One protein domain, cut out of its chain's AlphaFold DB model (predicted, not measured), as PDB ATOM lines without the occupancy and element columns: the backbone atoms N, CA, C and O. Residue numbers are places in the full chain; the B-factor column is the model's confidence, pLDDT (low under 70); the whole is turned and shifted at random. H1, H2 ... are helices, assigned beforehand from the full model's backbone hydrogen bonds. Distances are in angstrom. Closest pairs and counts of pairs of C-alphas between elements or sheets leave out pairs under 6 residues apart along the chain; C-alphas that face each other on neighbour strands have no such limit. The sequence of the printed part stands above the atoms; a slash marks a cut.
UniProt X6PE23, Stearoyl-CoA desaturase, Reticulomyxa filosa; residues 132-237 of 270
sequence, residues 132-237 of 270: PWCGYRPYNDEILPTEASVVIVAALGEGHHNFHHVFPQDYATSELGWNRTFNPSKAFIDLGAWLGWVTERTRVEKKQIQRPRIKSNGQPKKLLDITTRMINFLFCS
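AT A GLANCE: This is residues 132 to 237 of the 270 residues of the protein "Stearoyl-CoA desaturase" of Reticulomyxa filosa (UniProt X6PE23). Picture a flat frame of helices and long links with few helix-to-helix contacts: H5, the longest helix, lies at one end of the slab with the short H1 packed on it, H4 lies at the other end, and the little H3 sits between them. The long link of residues 195 to 218 runs round the rim from H4 back to H5, and H2 lies inside this frame, touching no helix. The printed part has 106 residues, with five named helices in the order H1, H2, H3, H4, H5 and no named strand; its class is all helix, though under half of its residues, 44, are in named elements. The whole is compact, with a radius of gyration of the C-alphas of 14.3 A, and spans 45 by 39 by 19 A.

IN THESE COORDINATES: Start at Pro 132; residues 132 to 148 have no named element. Find C-alpha 149 at (34.412, -29.929, -25.103), where H1 begins; it covers residues 149 to 154. H2 follows at residues 161 to 166, and H3 at residues 178 to 181, four residues. H4, residues 184 to 194, begins at C-alpha 184, at (38.672, -43.331, -21.927), and is 15.0 A long from first to last C-alpha. H5, residues 219 to 235, is 24.2 A long in the same measure and ends at C-alpha 235, at (37.807, -35.030, -11.325).

HOW THE PARTS SIT: Look first at H1 and H5, which touch: their closest C-alphas, those of Ser 149 and Thr 227, are 5.1 A apart. They run the same way at a shallow tilt of 30 degrees. H1 and H3 are close but not clearly touching, the closest C-alphas being those of Ile 152 and Thr 181, 7.9 A apart. H3 and H5 are near each other, with 6 pairs of C-alphas within 10 A. H3 and H4 only just touch, and only at the corner by their link, with 3 pairs of C-alphas within 8 A; the closest are those of Trp 178 and Ala 187, 5.8 A apart. H2 is apart from H1, H3, H4 and H5, and H4 is apart from H1 and H5. Along the backbone of H1, H2, H4 and H5, every O i to N i+4 pair is within hydrogen-bond range; H3 is too short for such a pair, and its one O i to N i+3 pair is not within range.

THE WHOLE: The two C-alphas farthest apart, those of Gly 196 and Asn 217, are 44.7 A apart. The printed part has no cut. The links H2 to H3 and H4 to H5 are long, with 11 and 24 residues, H1 to H2 is short, and H3 to H4 is tight. Check the B-factor column at residues 212 to 237: these 26 residues of the model are under 70, against a mean pLDDT of 83.3 for the printed part.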
ATOM      1  N   PRO A 132      28.273 -25.492 -35.128       84.56
ATOM      2  CA  PRO A 132      29.425 -24.586 -35.169       84.56
ATOM      3  C   PRO A 132      29.621 -23.755 -33.892       84.56
ATOM      4  O   PRO A 132      30.715 -23.255 -33.659       84.56
ATOM      5  N   TRP A 133      28.587 -23.584 -33.063       83.25
ATOM      6  CA  TRP A 133      28.677 -22.842 -31.797       83.25
ATOM      7  C   TRP A 133      28.975 -23.723 -30.574       83.25
ATOM      8  O   TRP A 133      29.203 -23.189 -29.489       83.25
ATOM      9  N   CYS A 134      28.975 -25.052 -30.720       86.19
ATOM     10  CA  CYS A 134      29.262 -26.000 -29.637       86.19
ATOM     11  C   CYS A 134      30.731 -26.455 -29.600       86.19
ATOM     12  O   CYS A 134      31.159 -27.055 -28.612       86.19
ATOM     13  N   GLY A 135      31.511 -26.150 -30.639       88.31
ATOM     14  CA  GLY A 135      32.903 -26.568 -30.762       88.31
ATOM     15  C   GLY A 135      33.689 -25.743 -31.779       88.31
ATOM     16  O   GLY A 135      33.276 -24.659 -32.181       88.31
ATOM     17  N   TYR A 136      34.850 -26.252 -32.183       88.62
ATOM     18  CA  TYR A 136      35.737 -25.630 -33.177       88.62
ATOM     19  C   TYR A 136      36.246 -26.661 -34.192       88.62
ATOM     20  O   TYR A 136      36.146 -27.860 -33.957       88.62
ATOM     21  N   ARG A 137      36.795 -26.217 -35.329       91.50
ATOM     22  CA  ARG A 137      37.190 -27.098 -36.446       91.50
ATOM     23  C   ARG A 137      38.660 -26.924 -36.827       91.50
ATOM     24  O   ARG A 137      38.974 -26.139 -37.717       91.50
ATOM     25  N   PRO A 138      39.591 -27.560 -36.103       90.12
ATOM     26  CA  PRO A 138      41.019 -27.336 -36.310       90.12
ATOM     27  C   PRO A 138      41.631 -28.176 -37.445       90.12
ATOM     28  O   PRO A 138      42.786 -27.920 -37.789       90.12
ATOM     29  N   TYR A 139      40.906 -29.155 -38.002       91.62
ATOM     30  CA  TYR A 139      41.401 -30.066 -39.045       91.62
ATOM     31  C   TYR A 139      40.732 -29.828 -40.403       91.62
ATOM     32  O   TYR A 139      41.422 -29.798 -41.415       91.62
ATOM     33  N   ASN A 140      39.415 -29.603 -40.435       92.06
ATOM     34  CA  ASN A 140      38.694 -29.197 -41.644       92.06
ATOM     35  C   ASN A 140      37.504 -28.301 -41.268       92.06
ATOM     36  O   ASN A 140      36.594 -28.754 -40.575       92.06
ATOM     37  N   ASP A 141      37.523 -27.034 -41.685       91.06
ATOM     38  CA  ASP A 141      36.477 -26.050 -41.390       91.06
ATOM     39  C   ASP A 141      35.324 -26.023 -42.408       91.06
ATOM     40  O   ASP A 141      34.299 -25.393 -42.131       91.06
ATOM     41  N   GLU A 142      35.450 -26.760 -43.516       92.56
ATOM     42  CA  GLU A 142      34.437 -26.899 -44.571       92.56
ATOM     43  C   GLU A 142      33.335 -27.917 -44.218       92.56
ATOM     44  O   GLU A 142      32.242 -27.857 -44.778       92.56
ATOM     45  N   ILE A 143      33.590 -28.824 -43.268       94.44
ATOM     46  CA  ILE A 143      32.614 -29.814 -42.772       94.44
ATOM     47  C   ILE A 143      31.920 -29.327 -41.489       94.44
ATOM     48  O   ILE A 143      32.439 -28.455 -40.793       94.44
ATOM     49  N   LEU A 144      30.748 -29.874 -41.137       95.75
ATOM     50  CA  LEU A 144      30.039 -29.491 -39.904       95.75
ATOM     51  C   LEU A 144      30.654 -29.997 -38.579       95.75
ATOM     52  O   LEU A 144      30.658 -29.197 -37.635       95.75
ATOM     53  N   PRO A 145      31.190 -31.232 -38.478       96.62
ATOM     54  CA  PRO A 145      31.770 -31.795 -37.257       96.62
ATOM     55  C   PRO A 145      32.771 -30.874 -36.563       96.62
ATOM     56  O   PRO A 145      33.606 -30.235 -37.205       96.62
ATOM     57  N   THR A 146      32.718 -30.829 -35.237       94.81
ATOM     58  CA  THR A 146      33.484 -29.935 -34.367       94.81
ATOM     59  C   THR A 146      34.136 -30.696 -33.217       94.81
ATOM     60  O   THR A 146      33.671 -31.742 -32.775       94.81
ATOM     61  N   GLU A 147      35.215 -30.133 -32.691       93.12
ATOM     62  CA  GLU A 147      35.791 -30.487 -31.400       93.12
ATOM     63  C   GLU A 147      34.960 -29.823 -30.291       93.12
ATOM     64  O   GLU A 147      35.135 -28.633 -30.001       93.12
ATOM     65  N   ALA A 148      34.029 -30.566 -29.693       91.31
ATOM     66  CA  ALA A 148      33.059 -30.039 -28.735       91.31
ATOM     67  C   ALA A 148      33.365 -30.508 -27.303       91.31
ATOM     68  O   ALA A 148      33.045 -31.630 -26.919       91.31
ATOM     69  N   SER A 149      33.943 -29.629 -26.473       85.56
ATOM     70  CA  SER A 149      34.412 -29.929 -25.103       85.56
ATOM     71  C   SER A 149      33.388 -30.630 -24.208       85.56
ATOM     72  O   SER A 149      33.729 -31.567 -23.493       85.56
ATOM     73  N   VAL A 150      32.128 -30.188 -24.249       86.88
ATOM     74  CA  VAL A 150      31.050 -30.793 -23.450       86.88
ATOM     75  C   VAL A 150      30.769 -32.220 -23.918       86.88
ATOM     76  O   VAL A 150      30.579 -33.111 -23.094       86.88
ATOM     77  N   VAL A 151      30.798 -32.448 -25.232       91.69
ATOM     78  CA  VAL A 151      30.571 -33.767 -25.831       91.69
ATOM     79  C   VAL A 151      31.761 -34.689 -25.575       91.69
ATOM     80  O   VAL A 151      31.552 -35.859 -25.287       91.69
ATOM     81  N   ILE A 152      32.995 -34.169 -25.581       90.38
ATOM     82  CA  ILE A 152      34.201 -34.935 -25.219       90.38
ATOM     83  C   ILE A 152      34.029 -35.559 -23.834       90.38
ATOM     84  O   ILE A 152      34.302 -36.738 -23.647       90.38
ATOM     85  N   VAL A 153      33.521 -34.796 -22.867       87.25
ATOM     86  CA  VAL A 153      33.285 -35.316 -21.520       87.25
ATOM     87  C   VAL A 153      32.076 -36.254 -21.480       87.25
ATOM     88  O   VAL A 153      32.189 -37.372 -20.981       87.25
ATOM     89  N   ALA A 154      30.925 -35.818 -22.002       89.12
ATOM     90  CA  ALA A 154      29.670 -36.565 -21.900       89.12
ATOM     91  C   ALA A 154      29.713 -37.914 -22.640       89.12
ATOM     92  O   ALA A 154      29.165 -38.901 -22.155       89.12
ATOM     93  N   ALA A 155      30.391 -37.960 -23.788       91.62
ATOM     94  CA  ALA A 155      30.527 -39.136 -24.641       91.62
ATOM     95  C   ALA A 155      31.922 -39.780 -24.544       91.62
ATOM     96  O   ALA A 155      32.358 -40.425 -25.488       91.62
ATOM     97  N   LEU A 156      32.633 -39.604 -23.423       91.38
ATOM     98  CA  LEU A 156      33.875 -40.330 -23.105       91.38
ATOM     99  C   LEU A 156      34.960 -40.276 -24.206       91.38
ATOM    100  O   LEU A 156      35.651 -41.259 -24.464       91.38
ATOM    101  N   GLY A 157      35.136 -39.112 -24.826       90.62
ATOM    102  CA  GLY A 157      36.151 -38.848 -25.849       90.62
ATOM    103  C   GLY A 157      35.597 -38.665 -27.259       90.62
ATOM    104  O   GLY A 157      36.237 -37.999 -28.069       90.62
ATOM    105  N   GLU A 158      34.379 -39.131 -27.548       93.69
ATOM    106  CA  GLU A 158      33.828 -39.121 -28.917       93.69
ATOM    107  C   GLU A 158      33.429 -37.719 -29.431       93.69
ATOM    108  O   GLU A 158      33.052 -37.540 -30.588       93.69
ATOM    109  N   GLY A 159      33.554 -36.687 -28.589       94.06
ATOM    110  CA  GLY A 159      33.384 -35.285 -28.983       94.06
ATOM    111  C   GLY A 159      34.572 -34.675 -29.740       94.06
ATOM    112  O   GLY A 159      34.494 -33.507 -30.126       94.06
ATOM    113  N   HIS A 160      35.655 -35.430 -29.969       95.12
ATOM    114  CA  HIS A 160      36.748 -35.077 -30.889       95.12
ATOM    115  C   HIS A 160      36.330 -35.258 -32.360       95.12
ATOM    116  O   HIS A 160      36.953 -35.965 -33.154       95.12
ATOM    117  N   HIS A 161      35.195 -34.657 -32.715       97.06
ATOM    118  CA  HIS A 161      34.420 -35.086 -33.869       97.06
ATOM    119  C   HIS A 161      34.940 -34.514 -35.192       97.06
ATOM    120  O   HIS A 161      34.800 -35.151 -36.233       97.06
ATOM    121  N   ASN A 162      35.606 -33.352 -35.173       96.12
ATOM    122  CA  ASN A 162      36.259 -32.825 -36.373       96.12
ATOM    123  C   ASN A 162      37.446 -33.707 -36.774       96.12
ATOM    124  O   ASN A 162      37.590 -34.020 -37.950       96.12
ATOM    125  N   PHE A 163      38.267 -34.146 -35.811       96.06
ATOM    126  CA  PHE A 163      39.350 -35.097 -36.078       96.06
ATOM    127  C   PHE A 163      38.801 -36.412 -36.626       96.06
ATOM    128  O   PHE A 163      39.256 -36.884 -37.665       96.06
ATOM    129  N   HIS A 164      37.808 -36.972 -35.933       97.50
ATOM    130  CA  HIS A 164      37.177 -38.243 -36.273       97.50
ATOM    131  C   HIS A 164      36.608 -38.266 -37.698       97.50
ATOM    132  O   HIS A 164      36.815 -39.224 -38.434       97.50
ATOM    133  N   HIS A 165      35.947 -37.191 -38.134       97.50
ATOM    134  CA  HIS A 165      35.416 -37.104 -39.498       97.50
ATOM    135  C   HIS A 165      36.478 -36.886 -40.576       97.50
ATOM    136  O   HIS A 165      36.301 -37.345 -41.702       97.50
ATOM    137  N   VAL A 166      37.586 -36.215 -40.253       96.44
ATOM    138  CA  VAL A 166      38.700 -36.037 -41.200       96.44
ATOM    139  C   VAL A 166      39.537 -37.314 -41.322       96.44
ATOM    140  O   VAL A 166      40.047 -37.616 -42.402       96.44
ATOM    141  N   PHE A 167      39.664 -38.081 -40.238       96.81
ATOM    142  CA  PHE A 167      40.478 -39.293 -40.182       96.81
ATOM    143  C   PHE A 167      39.724 -40.487 -39.560       96.81
ATOM    144  O   PHE A 167      40.128 -40.989 -38.507       96.81
ATOM    145  N   PRO A 168      38.661 -40.992 -40.212       96.38
ATOM    146  CA  PRO A 168      37.792 -42.032 -39.649       96.38
ATOM    147  C   PRO A 168      38.482 -43.392 -39.442       96.38
ATOM    148  O   PRO A 168      37.948 -44.259 -38.757       96.38
ATOM    149  N   GLN A 169      39.660 -43.599 -40.034       95.50
ATOM    150  CA  GLN A 169      40.477 -44.803 -39.863       95.50
ATOM    151  C   GLN A 169      41.306 -44.822 -38.569       95.50
ATOM    152  O   GLN A 169      41.907 -45.847 -38.245       95.50
ATOM    153  N   ASP A 170      41.420 -43.695 -37.861       97.44
ATOM    154  CA  ASP A 170      42.199 -43.626 -36.627       97.44
ATOM    155  C   ASP A 170      41.439 -44.280 -35.465       97.44
ATOM    156  O   ASP A 170      40.364 -43.819 -35.082       97.44
ATOM    157  N   TYR A 171      42.016 -45.317 -34.848       96.75
ATOM    158  CA  TYR A 171      41.325 -46.080 -33.795       96.75
ATOM    159  C   TYR A 171      40.962 -45.253 -32.558       96.75
ATOM    160  O   TYR A 171      40.134 -45.672 -31.754       96.75
ATOM    161  N   ALA A 172      41.656 -44.138 -32.342       95.31
ATOM    162  CA  ALA A 172      41.563 -43.372 -31.116       95.31
ATOM    163  C   ALA A 172      40.793 -42.066 -31.289       95.31
ATOM    164  O   ALA A 172      40.756 -41.303 -30.332       95.31
ATOM    165  N   THR A 173      40.239 -41.798 -32.478       95.50
ATOM    166  CA  THR A 173      39.268 -40.716 -32.750       95.50
ATOM    167  C   THR A 173      39.703 -39.302 -32.328       95.50
ATOM    168  O   THR A 173      38.933 -38.352 -32.400       95.50
ATOM    169  N   SER A 174      40.969 -39.118 -31.943       94.06
ATOM    170  CA  SER A 174      41.550 -37.863 -31.473       94.06
ATOM    171  C   SER A 174      43.058 -37.802 -31.753       94.06
ATOM    172  O   SER A 174      43.748 -38.821 -31.841       94.06
ATOM    173  N   GLU A 175      43.621 -36.597 -31.877       92.00
ATOM    174  CA  GLU A 175      45.034 -36.415 -32.252       92.00
ATOM    175  C   GLU A 175      46.032 -36.838 -31.156       92.00
ATOM    176  O   GLU A 175      47.103 -37.373 -31.460       92.00
ATOM    177  N   LEU A 176      45.730 -36.567 -29.884       89.75
ATOM    178  CA  LEU A 176      46.683 -36.720 -28.776       89.75
ATOM    179  C   LEU A 176      46.388 -37.966 -27.919       89.75
ATOM    180  O   LEU A 176      45.478 -38.744 -28.181       89.75
ATOM    181  N   GLY A 177      47.225 -38.199 -26.901       85.88
ATOM    182  CA  GLY A 177      47.046 -39.306 -25.957       85.88
ATOM    183  C   GLY A 177      45.784 -39.166 -25.099       85.88
ATOM    184  O   GLY A 177      45.313 -38.052 -24.868       85.88
ATOM    185  N   TRP A 178      45.297 -40.296 -24.568       88.94
ATOM    186  CA  TRP A 178      44.012 -40.400 -23.860       88.94
ATOM    187  C   TRP A 178      43.865 -39.410 -22.699       88.94
ATOM    188  O   TRP A 178      42.782 -38.885 -22.463       88.94
ATOM    189  N   ASN A 179      44.961 -39.113 -22.000       82.19
ATOM    190  CA  ASN A 179      44.986 -38.197 -20.864       82.19
ATOM    191  C   ASN A 179      44.830 -36.727 -21.277       82.19
ATOM    192  O   ASN A 179      44.232 -35.943 -20.551       82.19
ATOM    193  N   ARG A 180      45.367 -36.344 -22.440       82.31
ATOM    194  CA  ARG A 180      45.305 -34.964 -22.948       82.31
ATOM    195  C   ARG A 180      43.986 -34.661 -23.642       82.31
ATOM    196  O   ARG A 180      43.599 -33.501 -23.708       82.31
ATOM    197  N   THR A 181      43.334 -35.687 -24.177       84.94
ATOM    198  CA  THR A 181      42.063 -35.571 -24.898       84.94
ATOM    199  C   THR A 181      40.866 -35.972 -24.048       84.94
ATOM    200  O   THR A 181      39.749 -35.822 -24.501       84.94
ATOM    201  N   PHE A 182      41.067 -36.495 -22.835       87.94
ATOM    202  CA  PHE A 182      40.006 -37.185 -22.096       87.94
ATOM    203  C   PHE A 182      39.299 -38.214 -22.990       87.94
ATOM    204  O   PHE A 182      38.140 -38.075 -23.360       87.94
ATOM    205  N   ASN A 183      40.045 -39.248 -23.380       92.19
ATOM    206  CA  ASN A 183      39.522 -40.333 -24.206       92.19
ATOM    207  C   ASN A 183      39.663 -41.693 -23.491       92.19
ATOM    208  O   ASN A 183      40.611 -42.439 -23.759       92.19
ATOM    209  N   PRO A 184      38.754 -42.012 -22.549       92.88
ATOM    210  CA  PRO A 184      38.672 -43.331 -21.927       92.88
ATOM    211  C   PRO A 184      38.559 -44.491 -22.926       92.88
ATOM    212  O   PRO A 184      39.193 -45.520 -22.699       92.88
ATOM    213  N   SER A 185      37.846 -44.328 -24.051       92.62
ATOM    214  CA  SER A 185      37.748 -45.358 -25.101       92.62
ATOM    215  C   SER A 185      39.134 -45.765 -25.613       92.62
ATOM    216  O   SER A 185      39.479 -46.948 -25.656       92.62
ATOM    217  N   LYS A 186      39.991 -44.781 -25.904       94.62
ATOM    218  CA  LYS A 186      41.390 -45.004 -26.281       94.62
ATOM    219  C   LYS A 186      42.168 -45.723 -25.182       94.62
ATOM    220  O   LYS A 186      42.928 -46.637 -25.493       94.62
ATOM    221  N   ALA A 187      42.021 -45.305 -23.924       95.62
ATOM    222  CA  ALA A 187      42.721 -45.935 -22.804       95.62
ATOM    223  C   ALA A 187      42.328 -47.415 -22.656       95.62
ATOM    224  O   ALA A 187      43.198 -48.267 -22.481       95.62
ATOM    225  N   PHE A 188      41.038 -47.725 -22.811       95.12
ATOM    226  CA  PHE A 188      40.514 -49.089 -22.794       95.12
ATOM    227  C   PHE A 188      41.099 -49.944 -23.928       95.12
ATOM    228  O   PHE A 188      41.563 -51.061 -23.691       95.12
ATOM    229  N   ILE A 189      41.162 -49.406 -25.151       96.19
ATOM    230  CA  ILE A 189      41.774 -50.099 -26.297       96.19
ATOM    231  C   ILE A 189      43.286 -50.288 -26.090       96.19
ATOM    232  O   ILE A 189      43.827 -51.347 -26.408       96.19
ATOM    233  N   ASP A 190      43.977 -49.295 -25.527       96.00
ATOM    234  CA  ASP A 190      45.411 -49.372 -25.227       96.00
ATOM    235  C   ASP A 190      45.727 -50.420 -24.158       96.00
ATOM    236  O   ASP A 190      46.712 -51.148 -24.297       96.00
ATOM    237  N   LEU A 191      44.875 -50.546 -23.138       96.69
ATOM    238  CA  LEU A 191      44.956 -51.618 -22.151       96.69
ATOM    239  C   LEU A 191      44.739 -52.985 -22.810       96.69
ATOM    240  O   LEU A 191      45.524 -53.901 -22.581       96.69
ATOM    241  N   GLY A 192      43.729 -53.113 -23.674       97.75
ATOM    242  CA  GLY A 192      43.493 -54.334 -24.446       97.75
ATOM    243  C   GLY A 192      44.693 -54.720 -25.316       97.75
ATOM    244  O   GLY A 192      45.047 -55.893 -25.396       97.75
ATOM    245  N   ALA A 193      45.375 -53.742 -25.911       97.56
ATOM    246  CA  ALA A 193      46.595 -53.990 -26.671       97.56
ATOM    247  C   ALA A 193      47.774 -54.398 -25.778       97.56
ATOM    248  O   ALA A 193      48.536 -55.290 -26.143       97.56
ATOM    249  N   TRP A 194      47.914 -53.789 -24.598       97.38
ATOM    250  CA  TRP A 194      48.919 -54.190 -23.612       97.38
ATOM    251  C   TRP A 194      48.695 -55.624 -23.102       97.38
ATOM    252  O   TRP A 194      49.658 -56.366 -22.930       97.38
ATOM    253  N   LEU A 195      47.433 -56.038 -22.941       97.88
ATOM    254  CA  LEU A 195      47.037 -57.410 -22.596       97.88
ATOM    255  C   LEU A 195      47.149 -58.403 -23.768       97.88
ATOM    256  O   LEU A 195      46.962 -59.602 -23.568       97.88
ATOM    257  N   GLY A 196      47.426 -57.929 -24.988       97.38
ATOM    258  CA  GLY A 196      47.503 -58.759 -26.194       97.38
ATOM    259  C   GLY A 196      46.150 -59.144 -26.809       97.38
ATOM    260  O   GLY A 196      46.110 -60.000 -27.685       97.38
ATOM    261  N   TRP A 197      45.042 -58.531 -26.381       96.62
ATOM    262  CA  TRP A 197      43.700 -58.759 -26.943       96.62
ATOM    263  C   TRP A 197      43.427 -57.946 -28.207       96.62
ATOM    264  O   TRP A 197      42.589 -58.331 -29.016       96.62
ATOM    265  N   VAL A 198      44.102 -56.803 -28.356       97.00
ATOM    266  CA  VAL A 198      43.955 -55.910 -29.509       97.00
ATOM    267  C   VAL A 198      45.276 -55.819 -30.255       97.00
ATOM    268  O   VAL A 198      46.305 -55.446 -29.691       97.00
ATOM    269  N   THR A 199      45.224 -56.092 -31.550       94.06
ATOM    270  CA  THR A 199      46.343 -55.946 -32.483       94.06
ATOM    271  C   THR A 199      46.034 -54.854 -33.514       94.06
ATOM    272  O   THR A 199      44.916 -54.355 -33.581       94.06
ATOM    273  N   GLU A 200      47.042 -54.430 -34.285       95.06
ATOM    274  CA  GLU A 200      46.856 -53.603 -35.500       95.06
ATOM    275  C   GLU A 200      46.115 -52.261 -35.316       95.06
ATOM    276  O   GLU A 200      45.347 -51.805 -36.161       95.06
ATOM    277  N   ARG A 201      46.393 -51.564 -34.210       95.94
ATOM    278  CA  ARG A 201      45.873 -50.211 -33.962       95.94
ATOM    279  C   ARG A 201      46.395 -49.216 -35.006       95.94
ATOM    280  O   ARG A 201      47.583 -48.889 -35.013       95.94
ATOM    281  N   THR A 202      45.497 -48.678 -35.829       96.44
ATOM    282  CA  THR A 202      45.835 -47.691 -36.868       96.44
ATOM    283  C   THR A 202      45.814 -46.269 -36.313       96.44
ATOM    284  O   THR A 202      44.801 -45.822 -35.781       96.44
ATOM    285  N   ARG A 203      46.927 -45.536 -36.454       96.12
ATOM    286  CA  ARG A 203      47.055 -44.116 -36.084       96.12
ATOM    287  C   ARG A 203      47.465 -43.277 -37.279       96.12
ATOM    288  O   ARG A 203      48.338 -43.680 -38.041       96.12
ATOM    289  N   VAL A 204      46.895 -42.084 -37.387       94.50
ATOM    290  CA  VAL A 204      47.276 -41.109 -38.413       94.50
ATOM    291  C   VAL A 204      48.670 -40.567 -38.115       94.50
ATOM    292  O   VAL A 204      48.989 -40.184 -36.984       94.50
ATOM    293  N   GLU A 205      49.521 -40.512 -39.137       91.06
ATOM    294  CA  GLU A 205      50.866 -39.972 -38.987       91.06
ATOM    295  C   GLU A 205      50.812 -38.444 -38.863       91.06
ATOM    296  O   GLU A 205      50.104 -37.766 -39.605       91.06
ATOM    297  N   LYS A 206      51.639 -37.855 -37.988       88.38
ATOM    298  CA  LYS A 206      51.648 -36.394 -37.762       88.38
ATOM    299  C   LYS A 206      51.837 -35.564 -39.037       88.38
ATOM    300  O   LYS A 206      51.321 -34.459 -39.115       88.38
ATOM    301  N   LYS A 207      52.559 -36.089 -40.034       88.56
ATOM    302  CA  LYS A 207      52.763 -35.423 -41.334       88.56
ATOM    303  C   LYS A 207      51.499 -35.382 -42.208       88.56
ATOM    304  O   LYS A 207      51.422 -34.544 -43.098       88.56
ATOM    305  N   GLN A 208      50.535 -36.276 -41.975       87.31
ATOM    306  CA  GLN A 208      49.238 -36.288 -42.662       87.31
ATOM    307  C   GLN A 208      48.251 -35.298 -42.035       87.31
ATOM    308  O   GLN A 208      47.307 -34.876 -42.698       87.31
ATOM    309  N   ILE A 209      48.476 -34.892 -40.780       88.00
ATOM    310  CA  ILE A 209      47.632 -33.925 -40.073       88.00
ATOM    311  C   ILE A 209      47.967 -32.520 -40.572       88.00
ATOM    312  O   ILE A 209      48.846 -31.831 -40.048       88.00
ATOM    313  N   GLN A 210      47.251 -32.091 -41.605       79.62
ATOM    314  CA  GLN A 210      47.287 -30.716 -42.081       79.62
ATOM    315  C   GLN A 210      46.240 -29.907 -41.321       79.62
ATOM    316  O   GLN A 210      45.099 -30.332 -41.173       79.62
ATOM    317  N   ARG A 211      46.639 -28.741 -40.814       77.69
ATOM    318  CA  ARG A 211      45.713 -27.804 -40.177       77.69
ATOM    319  C   ARG A 211      45.497 -26.643 -41.135       77.69
ATOM    320  O   ARG A 211      46.500 -26.077 -41.592       77.69
ATOM    321  N   PRO A 212      44.247 -26.246 -41.421       68.19
ATOM    322  CA  PRO A 212      43.985 -25.003 -42.124       68.19
ATOM    323  C   PRO A 212      44.726 -23.868 -41.408       68.19
ATOM    324  O   PRO A 212      44.855 -23.877 -40.177       68.19
ATOM    325  N   ARG A 213      45.235 -22.877 -42.153       54.31
ATOM    326  CA  ARG A 213      45.739 -21.636 -41.542       54.31
ATOM    327  C   ARG A 213      44.556 -20.955 -40.858       54.31
ATOM    328  O   ARG A 213      43.845 -20.175 -41.480       54.31
ATOM    329  N   ILE A 214      44.338 -21.269 -39.584       55.09
ATOM    330  CA  ILE A 214      43.282 -20.662 -38.785       55.09
ATOM    331  C   ILE A 214      43.489 -19.143 -38.866       55.09
ATOM    332  O   ILE A 214      44.531 -18.641 -38.437       55.09
ATOM    333  N   LYS A 215      42.500 -18.396 -39.376       47.31
ATOM    334  CA  LYS A 215      42.349 -16.967 -39.058       47.31
ATOM    335  C   LYS A 215      42.072 -16.900 -37.556       47.31
ATOM    336  O   LYS A 215      40.928 -16.990 -37.118       47.31
ATOM    337  N   SER A 216      43.125 -16.941 -36.743       43.47
ATOM    338  CA  SER A 216      43.005 -17.246 -35.321       43.47
ATOM    339  C   SER A 216      42.385 -16.077 -34.560       43.47
ATOM    340  O   SER A 216      43.093 -15.234 -34.021       43.47
ATOM    341  N   ASN A 217      41.065 -16.082 -34.407       44.59
ATOM    342  CA  ASN A 217      40.375 -15.224 -33.440       44.59
ATOM    343  C   ASN A 217      40.436 -15.807 -32.004       44.59
ATOM    344  O   ASN A 217      39.522 -15.622 -31.209       44.59
ATOM    345  N   GLY A 218      41.483 -16.569 -31.651       48.81
ATOM    346  CA  GLY A 218      41.734 -17.045 -30.278       48.81
ATOM    347  C   GLY A 218      40.834 -18.173 -29.731       48.81
ATOM    348  O   GLY A 218      41.078 -18.641 -28.620       48.81
ATOM    349  N   GLN A 219      39.843 -18.662 -30.483       50.31
ATOM    350  CA  GLN A 219      38.889 -19.687 -30.014       50.31
ATOM    351  C   GLN A 219      39.490 -21.050 -29.582       50.31
ATOM    352  O   GLN A 219      39.051 -21.563 -28.550       50.31
ATOM    353  N   PRO A 220      40.516 -21.625 -30.252       52.56
ATOM    354  CA  PRO A 220      41.035 -22.957 -29.904       52.56
ATOM    355  C   PRO A 220      41.637 -23.033 -28.493       52.56
ATOM    356  O   PRO A 220      41.452 -24.017 -27.781       52.56
ATOM    357  N   LYS A 221      42.325 -21.966 -28.051       53.78
ATOM    358  CA  LYS A 221      42.893 -21.893 -26.693       53.78
ATOM    359  C   LYS A 221      41.800 -21.827 -25.626       53.78
ATOM    360  O   LYS A 221      41.960 -22.416 -24.564       53.78
ATOM    361  N   LYS A 222      40.694 -21.134 -25.911       53.38
ATOM    362  CA  LYS A 222      39.594 -20.930 -24.962       53.38
ATOM    363  C   LYS A 222      38.805 -22.221 -24.716       53.38
ATOM    364  O   LYS A 222      38.495 -22.509 -23.569       53.38
ATOM    365  N   LEU A 223      38.526 -23.013 -25.756       52.47
ATOM    366  CA  LEU A 223      37.835 -24.302 -25.602       52.47
ATOM    367  C   LEU A 223      38.712 -25.376 -24.951       52.47
ATOM    368  O   LEU A 223      38.215 -26.091 -24.092       52.47
ATOM    369  N   LEU A 224      40.010 -25.450 -25.274       56.38
ATOM    370  CA  LEU A 224      40.925 -26.369 -24.584       56.38
ATOM    371  C   LEU A 224      41.032 -26.045 -23.082       56.38
ATOM    372  O   LEU A 224      41.055 -26.955 -22.252       56.38
ATOM    373  N   ASP A 225      41.040 -24.756 -22.730       62.03
ATOM    374  CA  ASP A 225      41.002 -24.297 -21.338       62.03
ATOM    375  C   ASP A 225      39.657 -24.642 -20.669       62.03
ATOM    376  O   ASP A 225      39.640 -25.108 -19.535       62.03
ATOM    377  N   ILE A 226      38.524 -24.530 -21.380       63.06
ATOM    378  CA  ILE A 226      37.210 -24.982 -20.884       63.06
ATOM    379  C   ILE A 226      37.193 -26.497 -20.658       63.06
ATOM    380  O   ILE A 226      36.782 -26.917 -19.582       63.06
ATOM    381  N   THR A 227      37.668 -27.317 -21.603       60.75
ATOM    382  CA  THR A 227      37.741 -28.777 -21.423       60.75
ATOM    383  C   THR A 227      38.598 -29.119 -20.210       60.75
ATOM    384  O   THR A 227      38.176 -29.887 -19.354       60.75
ATOM    385  N   THR A 228      39.772 -28.493 -20.089       64.50
ATOM    386  CA  THR A 228      40.692 -28.714 -18.964       64.50
ATOM    387  C   THR A 228      40.056 -28.300 -17.638       64.50
ATOM    388  O   THR A 228      40.141 -29.034 -16.658       64.50
ATOM    389  N   ARG A 229      39.357 -27.159 -17.595       65.88
ATOM    390  CA  ARG A 229      38.612 -26.705 -16.411       65.88
ATOM    391  C   ARG A 229      37.435 -27.612 -16.080       65.88
ATOM    392  O   ARG A 229      37.214 -27.848 -14.904       65.88
ATOM    393  N   MET A 230      36.702 -28.123 -17.069       63.91
ATOM    394  CA  MET A 230      35.608 -29.075 -16.854       63.91
ATOM    395  C   MET A 230      36.137 -30.403 -16.321       63.91
ATOM    396  O   MET A 230      35.607 -30.898 -15.338       63.91
ATOM    397  N   ILE A 231      37.212 -30.945 -16.897       61.78
ATOM    398  CA  ILE A 231      37.872 -32.159 -16.395       61.78
ATOM    399  C   ILE A 231      38.368 -31.924 -14.966       61.78
ATOM    400  O   ILE A 231      38.037 -32.693 -14.073       61.78
ATOM    401  N   ASN A 232      39.088 -30.832 -14.705       63.62
ATOM    402  CA  ASN A 232      39.553 -30.515 -13.354       63.62
ATOM    403  C   ASN A 232      38.387 -30.293 -12.384       63.62
ATOM    404  O   ASN A 232      38.463 -30.707 -11.238       63.62
ATOM    405  N   PHE A 233      37.290 -29.673 -12.818       61.94
ATOM    406  CA  PHE A 233      36.083 -29.539 -12.010       61.94
ATOM    407  C   PHE A 233      35.505 -30.923 -11.689       61.94
ATOM    408  O   PHE A 233      35.284 -31.224 -10.523       61.94
ATOM    409  N   LEU A 234      35.312 -31.786 -12.682       52.44
ATOM    410  CA  LEU A 234      34.678 -33.096 -12.510       52.44
ATOM    411  C   LEU A 234      35.547 -34.094 -11.729       52.44
ATOM    412  O   LEU A 234      35.008 -34.880 -10.960       52.44
ATOM    413  N   PHE A 235      36.872 -34.044 -11.886       51.34
ATOM    414  CA  PHE A 235      37.807 -35.030 -11.325       51.34
ATOM    415  C   PHE A 235      38.657 -34.518 -10.147       51.34
ATOM    416  O   PHE A 235      39.409 -35.298  -9.564       51.34
ATOM    417  N   CYS A 236      38.544 -33.247  -9.738       46.97
ATOM    418  CA  CYS A 236      39.116 -32.802  -8.464       46.97
ATOM    419  C   CYS A 236      38.272 -33.300  -7.284       46.97
ATOM    420  O   CYS A 236      37.062 -33.079  -7.222       46.97
ATOM    421  N   SER A 237      38.953 -33.884  -6.296       46.06
ATOM    422  CA  SER A 237      38.418 -34.561  -5.101       46.06
ATOM    423  C   SER A 237      37.506 -33.733  -4.180       46.06
ATOM    424  O   SER A 237      36.985 -34.274  -3.210       46.06
TER     425      SER A 237